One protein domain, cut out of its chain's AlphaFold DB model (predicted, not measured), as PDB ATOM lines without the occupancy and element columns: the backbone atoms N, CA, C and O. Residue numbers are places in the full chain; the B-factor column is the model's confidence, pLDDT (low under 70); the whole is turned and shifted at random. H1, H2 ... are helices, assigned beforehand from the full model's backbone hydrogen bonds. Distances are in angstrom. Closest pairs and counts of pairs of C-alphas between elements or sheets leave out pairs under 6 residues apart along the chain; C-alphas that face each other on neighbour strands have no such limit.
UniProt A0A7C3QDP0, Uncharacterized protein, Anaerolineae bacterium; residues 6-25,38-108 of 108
ATOM      1  N   ASP A   6     321.907 255.342 406.536       93.12
ATOM      2  CA  ASP A   6     320.733 255.602 407.380       93.12
ATOM      3  C   ASP A   6     319.438 255.691 406.563       93.12
ATOM      4  O   ASP A   6     318.406 255.177 406.984       93.12
ATOM      5  N   GLU A   7     319.477 256.301 405.377       94.12
ATOM      6  CA  GLU A   7     318.311 256.400 404.490       94.12
ATOM      7  C   GLU A   7     317.890 255.021 403.987       94.12
ATOM      8  O   GLU A   7     316.720 254.649 404.094       94.12
ATOM      9  N   THR A   8     318.867 254.231 403.534       93.12
ATOM     10  CA  THR A   8     318.651 252.840 403.117       93.12
ATOM     11  C   THR A   8     318.042 252.026 404.261       93.12
ATOM     12  O   THR A   8     317.096 251.269 404.062       93.12
ATOM     13  N   LEU A   9     318.534 252.217 405.485       93.12
ATOM     14  CA  LEU A   9     318.072 251.504 406.668       93.12
ATOM     15  C   LEU A   9     316.630 251.866 407.045       93.12
ATOM     16  O   LEU A   9     315.856 250.981 407.396       93.12
ATOM     17  N   ILE A  10     316.245 253.142 406.939       93.12
ATOM     18  CA  ILE A  10     314.865 253.593 407.175       93.12
ATOM     19  C   ILE A  10     313.907 253.037 406.119       93.12
ATOM     20  O   ILE A  10     312.795 252.631 406.466       93.12
ATOM     21  N   LEU A  11     314.327 252.987 404.852       93.00
ATOM     22  CA  LEU A  11     313.539 252.365 403.791       93.00
ATOM     23  C   LEU A  11     313.360 250.867 404.043       93.00
ATOM     24  O   LEU A  11     312.228 250.400 404.107       93.00
ATOM     25  N   LEU A  12     314.446 250.129 404.285       91.88
ATOM     26  CA  LEU A  12     314.389 248.692 404.570       91.88
ATOM     27  C   LEU A  12     313.553 248.386 405.811       91.88
ATOM     28  O   LEU A  12     312.751 247.457 405.800       91.88
ATOM     29  N   GLN A  13     313.684 249.201 406.861       92.12
ATOM     30  CA  GLN A  13     312.860 249.082 408.059       92.12
ATOM     31  C   GLN A  13     311.367 249.127 407.719       92.12
ATOM     32  O   GLN A  13     310.571 248.399 408.310       92.12
ATOM     33  N   LYS A  14     310.981 249.982 406.769       90.19
ATOM     34  CA  LYS A  14     309.594 250.129 406.335       90.19
ATOM     35  C   LYS A  14     309.153 249.016 405.403       90.19
ATOM     36  O   LYS A  14     308.105 248.433 405.656       90.19
ATOM     37  N   THR A  15     309.960 248.687 404.403       91.38
ATOM     38  CA  THR A  15     309.670 247.629 403.429       91.38
ATOM     39  C   THR A  15     309.546 246.259 404.091       91.38
ATOM     40  O   THR A  15     308.673 245.481 403.729       91.38
ATOM     41  N   LEU A  16     310.390 245.968 405.083       92.19
ATOM     42  CA  LEU A  16     310.463 244.657 405.738       92.19
ATOM     43  C   LEU A  16     309.726 244.603 407.085       92.19
ATOM     44  O   LEU A  16     309.727 243.568 407.748       92.19
ATOM     45  N   GLY A  17     309.126 245.714 407.529       90.62
ATOM     46  CA  GLY A  17     308.390 245.778 408.796       90.62
ATOM     47  C   GLY A  17     309.256 245.586 410.048       90.62
ATOM     48  O   GLY A  17     308.762 245.145 411.085       90.62
ATOM     49  N   TRP A  18     310.553 245.892 409.981       91.88
ATOM     50  CA  TRP A  18     311.473 245.673 411.097       91.88
ATOM     51  C   TRP A  18     311.289 246.684 412.240       91.88
ATOM     52  O   TRP A  18     310.847 247.828 412.071       91.88
ATOM     53  N   ARG A  19     311.699 246.276 413.447       87.44
ATOM     54  CA  ARG A  19     311.931 247.224 414.548       87.44
ATOM     55  C   ARG A  19     313.097 248.146 414.187       87.44
ATOM     56  O   ARG A  19     313.958 247.761 413.404       87.44
ATOM     57  N   ILE A  20     313.120 249.354 414.756       80.06
ATOM     58  CA  ILE A  20     314.153 250.362 414.463       80.06
ATOM     59  C   ILE A  20     315.547 249.767 414.755       80.06
ATOM     60  O   ILE A  20     315.844 249.482 415.918       80.06
ATOM     61  N   PRO A  21     316.400 249.579 413.732       84.81
ATOM     62  CA  PRO A  21     317.657 248.855 413.878       84.81
ATOM     63  C   PRO A  21     318.781 249.814 414.289       84.81
ATOM     64  O   PRO A  21     319.619 250.208 413.478       84.81
ATOM     65  N   PHE A  22     318.792 250.232 415.559       92.75
ATOM     66  CA  PHE A  22     319.914 251.005 416.099       92.75
ATOM     67  C   PHE A  22     321.232 250.245 415.927       92.75
ATOM     68  O   PHE A  22     321.298 249.030 416.111       92.75
ATOM     69  N   TYR A  23     322.292 250.968 415.583       91.75
ATOM     70  CA  TYR A  23     323.584 250.390 415.248       91.75
ATOM     71  C   TYR A  23     324.735 251.256 415.759       91.75
ATOM     72  O   TYR A  23     324.619 252.463 415.964       91.75
ATOM     73  N   THR A  24     325.907 250.642 415.903       90.50
ATOM     74  CA  THR A  24     327.161 251.371 416.118       90.50
ATOM     75  C   THR A  24     328.090 251.168 414.940       90.50
ATOM     76  O   THR A  24     328.214 250.044 414.457       90.50
ATOM     77  N   ARG A  25     328.783 252.227 414.509       87.12
ATOM     78  CA  ARG A  25     329.816 252.118 413.474       87.12
ATOM     79  C   ARG A  25     330.890 251.110 413.900       87.12
ATOM     80  O   ARG A  25     331.467 251.232 414.981       87.12
ATOM     81  N   LEU A  38     346.603 260.693 396.112       84.94
ATOM     82  CA  LEU A  38     346.620 259.968 394.842       84.94
ATOM     83  C   LEU A  38     347.058 260.889 393.704       84.94
ATOM     84  O   LEU A  38     346.500 261.969 393.505       84.94
ATOM     85  N   SER A  39     348.014 260.433 392.891       90.56
ATOM     86  CA  SER A  39     348.369 261.164 391.677       90.56
ATOM     87  C   SER A  39     347.185 261.187 390.695       90.56
ATOM     88  O   SER A  39     346.431 260.206 390.616       90.56
ATOM     89  N   PRO A  40     347.025 262.254 389.888       89.81
ATOM     90  CA  PRO A  40     345.955 262.324 388.894       89.81
ATOM     91  C   PRO A  40     345.961 261.129 387.931       89.81
ATOM     92  O   PRO A  40     344.915 260.556 387.649       89.81
ATOM     93  N   ALA A  41     347.146 260.685 387.499       92.62
ATOM     94  CA  ALA A  41     347.293 259.526 386.621       92.62
ATOM     95  C   ALA A  41     346.805 258.217 387.272       92.62
ATOM     96  O   ALA A  41     346.155 257.399 386.614       92.62
ATOM     97  N   ALA A  42     347.078 258.019 388.567       92.25
ATOM     98  CA  ALA A  42     346.590 256.854 389.300       92.25
ATOM     99  C   ALA A  42     345.063 256.891 389.452       92.25
ATOM    100  O   ALA A  42     344.403 255.871 389.256       92.25
ATOM    101  N   LEU A  43     344.491 258.065 389.743       91.94
ATOM    102  CA  LEU A  43     343.043 258.231 389.862       91.94
ATOM    103  C   LEU A  43     342.321 257.941 388.540       91.94
ATOM    104  O   LEU A  43     341.331 257.212 388.540       91.94
ATOM    105  N   GLU A  44     342.823 258.465 387.421       93.62
ATOM    106  CA  GLU A  44     342.248 258.199 386.096       93.62
ATOM    107  C   GLU A  44     342.359 256.724 385.711       93.62
ATOM    108  O   GLU A  44     341.411 256.145 385.183       93.62
ATOM    109  N   THR A  45     343.470 256.072 386.062       95.25
ATOM    110  CA  THR A  45     343.622 254.623 385.879       95.25
ATOM    111  C   THR A  45     342.560 253.855 386.667       95.25
ATOM    112  O   THR A  45     341.874 253.006 386.103       95.25
ATOM    113  N   ILE A  46     342.364 254.183 387.949       94.44
ATOM    114  CA  ILE A  46     341.336 253.546 388.786       94.44
ATOM    115  C   ILE A  46     339.948 253.738 388.171       94.44
ATOM    116  O   ILE A  46     339.219 252.758 388.034       94.44
ATOM    117  N   LYS A  47     339.592 254.965 387.767       94.94
ATOM    118  CA  LYS A  47     338.296 255.248 387.131       94.94
ATOM    119  C   LYS A  47     338.101 254.426 385.866       94.94
ATOM    120  O   LYS A  47     337.072 253.781 385.733       94.94
ATOM    121  N   LYS A  48     339.103 254.392 384.986       96.50
ATOM    122  CA  LYS A  48     339.051 253.630 383.733       96.50
ATOM    123  C   LYS A  48     338.777 252.145 383.972       96.50
ATOM    124  O   LYS A  48     337.991 251.545 383.254       96.50
ATOM    125  N   PHE A  49     339.408 251.546 384.980       97.69
ATOM    126  CA  PHE A  49     339.190 250.131 385.300       97.69
ATOM    127  C   PHE A  49     337.883 249.850 386.055       97.69
ATOM    128  O   PHE A  49     337.490 248.693 386.143       97.69
ATOM    129  N   ASN A  50     337.219 250.877 386.588       97.75
ATOM    130  CA  ASN A  50     335.980 250.758 387.363       97.75
ATOM    131  C   ASN A  50     334.830 251.545 386.708       97.75
ATOM    132  O   ASN A  50     333.899 251.951 387.394       97.75
ATOM    133  N   GLU A  51     334.888 251.797 385.398       97.62
ATOM    134  CA  GLU A  51     333.894 252.611 384.683       97.62
ATOM    135  C   GLU A  51     332.476 252.046 384.847       97.62
ATOM    136  O   GLU A  51     331.553 252.776 385.202       97.62
ATOM    137  N   LEU A  52     332.330 250.723 384.716       97.75
ATOM    138  CA  LEU A  52     331.054 250.030 384.917       97.75
ATOM    139  C   LEU A  52     330.562 250.102 386.369       97.75
ATOM    140  O   LEU A  52     329.366 250.233 386.609       97.75
ATOM    141  N   ASP A  53     331.470 250.033 387.345       97.38
ATOM    142  CA  ASP A  53     331.103 250.163 388.758       97.38
ATOM    143  C   ASP A  53     330.656 251.590 389.091       97.38
ATOM    144  O   ASP A  53     329.760 251.778 389.915       97.38
ATOM    145  N   ILE A  54     331.257 252.598 388.449       96.19
ATOM    146  CA  ILE A  54     330.835 253.997 388.566       96.19
ATOM    147  C   ILE A  54     329.431 254.163 387.976       96.19
ATOM    148  O   ILE A  54     328.556 254.698 388.654       96.19
ATOM    149  N   GLU A  55     329.186 253.646 386.771       97.31
ATOM    150  CA  GLU A  55     327.862 253.702 386.139       97.31
ATOM    151  C   GLU A  55     326.798 252.994 386.993       97.31
ATOM    152  O   GLU A  55     325.729 253.548 387.267       97.31
ATOM    153  N   LEU A  56     327.105 251.792 387.488       96.75
ATOM    154  CA  LEU A  56     326.220 251.049 388.379       96.75
ATOM    155  C   LEU A  56     325.949 251.823 389.674       96.75
ATOM    156  O   LEU A  56     324.814 251.848 390.156       96.75
ATOM    157  N   TYR A  57     326.979 252.442 390.254       95.56
ATOM    158  CA  TYR A  57     326.836 253.254 391.456       95.56
ATOM    159  C   TYR A  57     325.868 254.415 391.218       95.56
ATOM    160  O   TYR A  57     324.940 254.595 392.012       95.56
ATOM    161  N   ASP A  58     326.036 255.157 390.124       95.81
ATOM    162  CA  ASP A  58     325.187 256.297 389.777       95.81
ATOM    163  C   ASP A  58     323.741 255.860 389.505       95.81
ATOM    164  O   ASP A  58     322.795 256.466 390.018       95.81
ATOM    165  N   TYR A  59     323.555 254.741 388.799       96.62
ATOM    166  CA  TYR A  59     322.239 254.134 388.601       96.62
ATOM    167  C   TYR A  59     321.559 253.783 389.935       96.62
ATOM    168  O   TYR A  59     320.392 254.116 390.162       96.62
ATOM    169  N   VAL A  60     322.287 253.153 390.862       94.69
ATOM    170  CA  VAL A  60     321.760 252.793 392.186       94.69
ATOM    171  C   VAL A  60     321.423 254.034 393.019       94.69
ATOM    172  O   VAL A  60     320.447 254.001 393.772       94.69
ATOM    173  N   GLN A  61     322.180 255.130 392.894       94.94
ATOM    174  CA  GLN A  61     321.837 256.400 393.548       94.94
ATOM    175  C   GLN A  61     320.506 256.950 393.041       94.94
ATOM    176  O   GLN A  61     319.636 257.267 393.853       94.94
ATOM    177  N   ALA A  62     320.323 256.996 391.721       96.06
ATOM    178  CA  ALA A  62     319.084 257.471 391.116       96.06
ATOM    179  C   ALA A  62     317.883 256.605 391.531       96.06
ATOM    180  O   ALA A  62     316.832 257.129 391.907       96.06
ATOM    181  N   LEU A  63     318.055 255.279 391.551       95.19
ATOM    182  CA  LEU A  63     317.024 254.356 392.023       95.19
ATOM    183  C   LEU A  63     316.684 254.597 393.501       95.19
ATOM    184  O   LEU A  63     315.513 254.582 393.878       95.19
ATOM    185  N   LEU A  64     317.685 254.832 394.352       94.56
ATOM    186  CA  LEU A  64     317.456 255.142 395.762       94.56
ATOM    187  C   LEU A  64     316.665 256.445 395.931       94.56
ATOM    188  O   LEU A  64     315.725 256.481 396.726       94.56
ATOM    189  N   ASP A  65     317.004 257.489 395.177       95.06
ATOM    190  CA  ASP A  65     316.271 258.757 395.203       95.06
ATOM    191  C   ASP A  65     314.815 258.579 394.781       95.06
ATOM    192  O   ASP A  65     313.905 259.087 395.439       95.06
ATOM    193  N   GLU A  66     314.572 257.788 393.739       95.75
ATOM    194  CA  GLU A  66     313.221 257.435 393.324       95.75
ATOM    195  C   GLU A  66     312.455 256.711 394.443       95.75
ATOM    196  O   GLU A  66     311.321 257.079 394.765       95.75
ATOM    197  N   GLN A  67     313.073 255.719 395.090       94.31
ATOM    198  CA  GLN A  67     312.455 254.984 396.197       94.31
ATOM    199  C   GLN A  67     312.136 255.883 397.391       94.31
ATOM    200  O   GLN A  67     311.102 255.689 398.035       94.31
ATOM    201  N   ILE A  68     312.991 256.868 397.684       94.44
ATOM    202  CA  ILE A  68     312.761 257.871 398.729       94.44
ATOM    203  C   ILE A  68     311.570 258.757 398.372       94.44
ATOM    204  O   ILE A  68     310.685 258.952 399.207       94.44
ATOM    205  N   ASN A  69     311.531 259.262 397.140       94.69
ATOM    206  CA  ASN A  69     310.490 260.179 396.677       94.69
ATOM    207  C   ASN A  69     309.113 259.509 396.579       94.69
ATOM    208  O   ASN A  69     308.095 260.169 396.774       94.69
ATOM    209  N   ARG A  70     309.068 258.194 396.334       94.75
ATOM    210  CA  ARG A  70     307.829 257.400 396.318       94.75
ATOM    211  C   ARG A  70     307.238 257.146 397.707       94.75
ATOM    212  O   ARG A  70     306.086 256.721 397.801       94.75
ATOM    213  N   GLN A  71     307.989 257.359 398.791       92.44
ATOM    214  CA  GLN A  71     307.455 257.116 400.128       92.44
ATOM    215  C   GLN A  71     306.397 258.166 400.496       92.44
ATOM    216  O   GLN A  71     306.636 259.364 400.344       92.44
ATOM    217  N   PRO A  72     305.271 257.768 401.119       90.75
ATOM    218  CA  PRO A  72     304.231 258.708 401.547       90.75
ATOM    219  C   PRO A  72     304.660 259.585 402.739       90.75
ATOM    220  O   PRO A  72     303.894 260.403 403.239       90.75
ATOM    221  N   PHE A  73     305.879 259.398 403.250       88.62
ATOM    222  CA  PHE A  73     306.423 260.120 404.390       88.62
ATOM    223  C   PHE A  73     307.791 260.711 404.055       88.62
ATOM    224  O   PHE A  73     308.544 260.187 403.245       88.62
ATOM    225  N   ASN A  74     308.165 261.775 404.768       92.38
ATOM    226  CA  ASN A  74     309.461 262.417 404.577       92.38
ATOM    227  C   ASN A  74     310.597 261.559 405.176       92.38
ATOM    228  O   ASN A  74     310.861 261.619 406.386       92.38
ATOM    229  N   VAL A  75     311.247 260.758 404.326       92.69
ATOM    230  CA  VAL A  75     312.378 259.889 404.689       92.69
ATOM    231  C   VAL A  75     313.500 260.717 405.310       92.69
ATOM    232  O   VAL A  75     313.901 260.434 406.432       92.69
ATOM    233  N   ASN A  76     313.905 261.820 404.678       92.25
ATOM    234  CA  ASN A  76     315.018 262.666 405.134       92.25
ATOM    235  C   ASN A  76     314.818 263.213 406.556       92.25
ATOM    236  O   ASN A  76     315.752 263.303 407.357       92.25
ATOM    237  N   ARG A  77     313.584 263.576 406.924       93.44
ATOM    238  CA  ARG A  77     313.243 264.001 408.290       93.44
ATOM    239  C   ARG A  77     313.359 262.842 409.278       93.44
ATOM    240  O   ARG A  77     313.908 263.028 410.363       93.44
ATOM    241  N   ARG A  78     312.873 261.653 408.912       92.31
ATOM    242  CA  ARG A  78     313.003 260.445 409.743       92.31
ATOM    243  C   ARG A  78     314.459 260.036 409.922       92.31
ATOM    244  O   ARG A  78     314.854 259.791 411.056       92.31
ATOM    245  N   THR A  79     315.245 260.052 408.852       93.38
ATOM    246  CA  THR A  79     316.684 259.777 408.862       93.38
ATOM    247  C   THR A  79     317.410 260.711 409.824       93.38
ATOM    248  O   THR A  79     318.114 260.239 410.709       93.38
ATOM    249  N   ARG A  80     317.174 262.031 409.752       93.38
ATOM    250  CA  ARG A  80     317.794 262.995 410.684       93.38
ATOM    251  C   ARG A  80     317.435 262.732 412.145       93.38
ATOM    252  O   ARG A  80     318.297 262.821 413.017       93.38
ATOM    253  N   ASN A  81     316.174 262.413 412.427       92.88
ATOM    254  CA  ASN A  81     315.743 262.092 413.788       92.88
ATOM    255  C   ASN A  81     316.375 260.787 414.281       92.88
ATOM    256  O   ASN A  81     316.885 260.733 415.400       92.88
ATOM    257  N   PHE A  82     316.390 259.763 413.430       93.94
ATOM    258  CA  PHE A  82     317.037 258.491 413.715       93.94
ATOM    259  C   PHE A  82     318.535 258.665 413.972       93.94
ATOM    260  O   PHE A  82     319.020 258.155 414.975       93.94
ATOM    261  N   ALA A  83     319.252 259.446 413.160       92.62
ATOM    262  CA  ALA A  83     320.684 259.678 413.323       92.62
ATOM    263  C   ALA A  83     321.028 260.238 414.715       92.62
ATOM    264  O   ALA A  83     321.977 259.775 415.349       92.62
ATOM    265  N   ARG A  84     320.225 261.172 415.246       92.62
ATOM    266  CA  ARG A  84     320.409 261.711 416.609       92.62
ATOM    267  C   ARG A  84     320.205 260.642 417.684       92.62
ATOM    268  O   ARG A  84     321.033 260.502 418.582       92.62
ATOM    269  N   LEU A  85     319.131 259.862 417.574       93.38
ATOM    270  CA  LEU A  85     318.847 258.772 418.513       93.38
ATOM    271  C   LEU A  85     319.920 257.680 418.446       93.38
ATOM    272  O   LEU A  85     320.368 257.179 419.473       93.38
ATOM    273  N   ASN A  86     320.381 257.356 417.240       95.19
ATOM    274  CA  ASN A  86     321.407 256.354 417.005       95.19
ATOM    275  C   ASN A  86     322.781 256.800 417.528       95.19
ATOM    276  O   ASN A  86     323.545 255.984 418.040       95.19
ATOM    277  N   GLN A  87     323.092 258.100 417.476       90.69
ATOM    278  CA  GLN A  87     324.291 258.653 418.113       90.69
ATOM    279  C   GLN A  87     324.261 258.481 419.636       90.69
ATOM    280  O   GLN A  87     325.263 258.045 420.210       90.69
ATOM    281  N   LEU A  88     323.120 258.763 420.275       91.81
ATOM    282  CA  LEU A  88     322.943 258.571 421.715       91.81
ATOM    283  C   LEU A  88     323.035 257.088 422.097       91.81
ATOM    284  O   LEU A  88     323.794 256.724 422.998       91.81
ATOM    285  N   TYR A  89     322.331 256.226 421.359       92.62
ATOM    286  CA  TYR A  89     322.422 254.776 421.512       92.62
ATOM    287  C   TYR A  89     323.873 254.296 421.391       92.62
ATOM    288  O   TYR A  89     324.378 253.575 422.252       92.62
ATOM    289  N   GLY A  90     324.579 254.745 420.353       90.62
ATOM    290  CA  GLY A  90     325.961 254.361 420.109       90.62
ATOM    291  C   GLY A  90     326.926 254.854 421.182       90.62
ATOM    292  O   GLY A  90     327.898 254.162 421.482       90.62
ATOM    293  N   PHE A  91     326.670 256.012 421.792       89.38
ATOM    294  CA  PHE A  91     327.431 256.478 422.948       89.38
ATOM    295  C   PHE A  91     327.255 255.535 424.143       89.38
ATOM    296  O   PHE A  91     328.250 255.000 424.633       89.38
ATOM    297  N   GLY A  92     326.012 255.261 424.549       90.69
ATOM    298  CA  GLY A  92     325.722 254.354 425.663       90.69
ATOM    299  C   GLY A  92     326.289 252.951 425.433       90.69
ATOM    300  O   GLY A  92     327.019 252.423 426.272       90.69
ATOM    301  N   TYR A  93     326.056 252.387 424.244       89.88
ATOM    302  CA  TYR A  93     326.562 251.068 423.869       89.88
ATOM    303  C   TYR A  93     328.093 250.979 423.955       89.88
ATOM    304  O   TYR A  93     328.624 250.004 424.488       89.88
ATOM    305  N   ARG A  94     328.829 251.993 423.469       86.56
ATOM    306  CA  ARG A  94     330.301 252.015 423.548       86.56
ATOM    307  C   ARG A  94     330.794 252.043 424.992       86.56
ATOM    308  O   ARG A  94     331.720 251.299 425.311       86.56
ATOM    309  N   SER A  95     330.170 252.852 425.844       87.19
ATOM    310  CA  SER A  95     330.516 252.952 427.264       87.19
ATOM    311  C   SER A  95     330.281 251.626 427.991       87.19
ATOM    312  O   SER A  95     331.201 251.096 428.615       87.19
ATOM    313  N   CYS A  96     329.101 251.018 427.826       89.62
ATOM    314  CA  CYS A  96     328.792 249.706 428.402       89.62
ATOM    315  C   CYS A  96     329.742 248.614 427.887       89.62
ATOM    316  O   CYS A  96     330.261 247.814 428.667       89.62
ATOM    317  N   ARG A  97     330.037 248.599 426.580       87.94
ATOM    318  CA  ARG A  97     330.963 247.630 425.976       87.94
ATOM    319  C   ARG A  97     332.396 247.795 426.493       87.94
ATOM    320  O   ARG A  97     333.087 246.795 426.678       87.94
ATOM    321  N   ALA A  98     332.854 249.027 426.718       85.44
ATOM    322  CA  ALA A  98     334.169 249.300 427.294       85.44
ATOM    323  C   ALA A  98     334.260 248.816 428.749       85.44
ATOM    324  O   ALA A  98     335.237 248.159 429.107       85.44
ATOM    325  N   LEU A  99     333.224 249.069 429.556       88.44
ATOM    326  CA  LEU A  99     333.137 248.577 430.932       88.44
ATOM    327  C   LEU A  99     333.148 247.042 430.985       88.44
ATOM    328  O   LEU A  99     333.967 246.460 431.692       88.44
ATOM    329  N   ALA A 100     332.317 246.384 430.174       88.44
ATOM    330  CA  ALA A 100     332.253 244.923 430.108       88.44
ATOM    331  C   ALA A 100     333.603 244.290 429.717       88.44
ATOM    332  O   ALA A 100     333.994 243.261 430.267       88.44
ATOM    333  N   ARG A 101     334.353 244.922 428.801       83.50
ATOM    334  CA  ARG A 101     335.717 244.486 428.453       83.50
ATOM    335  C   ARG A 101     336.680 244.607 429.632       83.50
ATOM    336  O   ARG A 101     337.460 243.688 429.836       83.50
ATOM    337  N   ARG A 102     336.624 245.701 430.399       82.06
ATOM    338  CA  ARG A 102     337.486 245.904 431.578       82.06
ATOM    339  C   ARG A 102     337.205 244.876 432.672       82.06
ATOM    340  O   ARG A 102     338.142 244.256 433.153       82.06
ATOM    341  N   ILE A 103     335.933 244.635 432.993       83.75
ATOM    342  CA  ILE A 103     335.534 243.618 433.982       83.75
ATOM    343  C   ILE A 103     336.046 242.232 433.566       83.75
ATOM    344  O   ILE A 103     336.657 241.533 434.365       83.75
ATOM    345  N   LYS A 104     335.888 241.860 432.288       78.00
ATOM    346  CA  LYS A 104     336.362 240.570 431.764       78.00
ATOM    347  C   LYS A 104     337.890 240.404 431.806       78.00
ATOM    348  O   LYS A 104     338.356 239.271 431.841       78.00
ATOM    349  N   VAL A 105     338.655 241.497 431.756       79.25
ATOM    350  CA  VAL A 105     340.121 241.469 431.910       79.25
ATOM    351  C   VAL A 105     340.518 241.317 433.378       79.25
ATOM    352  O   VAL A 105     341.452 240.585 433.650       79.25
ATOM    353  N   VAL A 106     339.812 241.970 434.307       75.75
ATOM    354  CA  VAL A 106     340.109 241.912 435.754       75.75
ATOM    355  C   VAL A 106     339.694 240.578 436.391       75.75
ATOM    356  O   VAL A 106     340.297 240.153 437.364       75.75
ATOM    357  N   MET A 107     338.661 239.918 435.861       64.94
ATOM    358  CA  MET A 107     338.178 238.612 436.343       64.94
ATOM    359  C   MET A 107     338.903 237.403 435.721       64.94
ATOM    360  O   MET A 107     338.480 236.268 435.943       64.94
ATOM    361  N   LYS A 108     339.924 237.635 434.891       57.12
ATOM    362  CA  LYS A 108     340.814 236.605 434.343       57.12
ATOM    363  C   LYS A 108     342.132 236.621 435.095       57.12
ATOM    364  O   LYS A 108     342.685 235.517 435.259       57.12
TER     365      LYS A 108
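What this domain is: This is residues 6 to 25 and 38 to 108 of the 108 residues of an uncharacterized protein of Anaerolineae bacterium (UniProt A0A7C3QDP0). Long helix H4 and helix H3 make a wide V, with short H1 in its corner and short H2 turned off H3's far end. Residues 38 to 63 and 95 to 108 stick out. The printed part, 91 residues with helices H1 to H4 in order and no named strand, is all helix, extended (radius of gyration of the C-alphas 19.9 A), spanning 55 by 44 by 20 A.

How they stand to each other: H4, residues 75 to 106, touches H1, residues 6 to 15, with residues 75 to 83 alone, about perpendicular at 77 degrees; closest C-alphas Glu 7 and Thr 79, 5.8 A. H3, residues 51 to 69, is close but not clearly touching H4; closest C-alphas Ile 68 and Val 75, 6.3 A. They run opposite ways at a steep tilt of 69 degrees, only just short of perpendicular. H2, residues 40 to 49, is close but not clearly touching H3; closest C-alphas Lys 47 and Ile 54, 7.7 A. Every O i to N i+4 pair in the four helices is within hydrogen-bond range.

Where its parts are: H4 runs 45.4 A from C-alpha 75 (312.378, 259.889, 404.689) to C-alpha 106 (340.109, 241.912, 435.754); H3 runs 27.4 A.

The domain as a whole: Residues 26 to 37 are not printed; C-alphas 25 and 38 are 26.3 A apart. Residues 107 to 108 have pLDDT under 70.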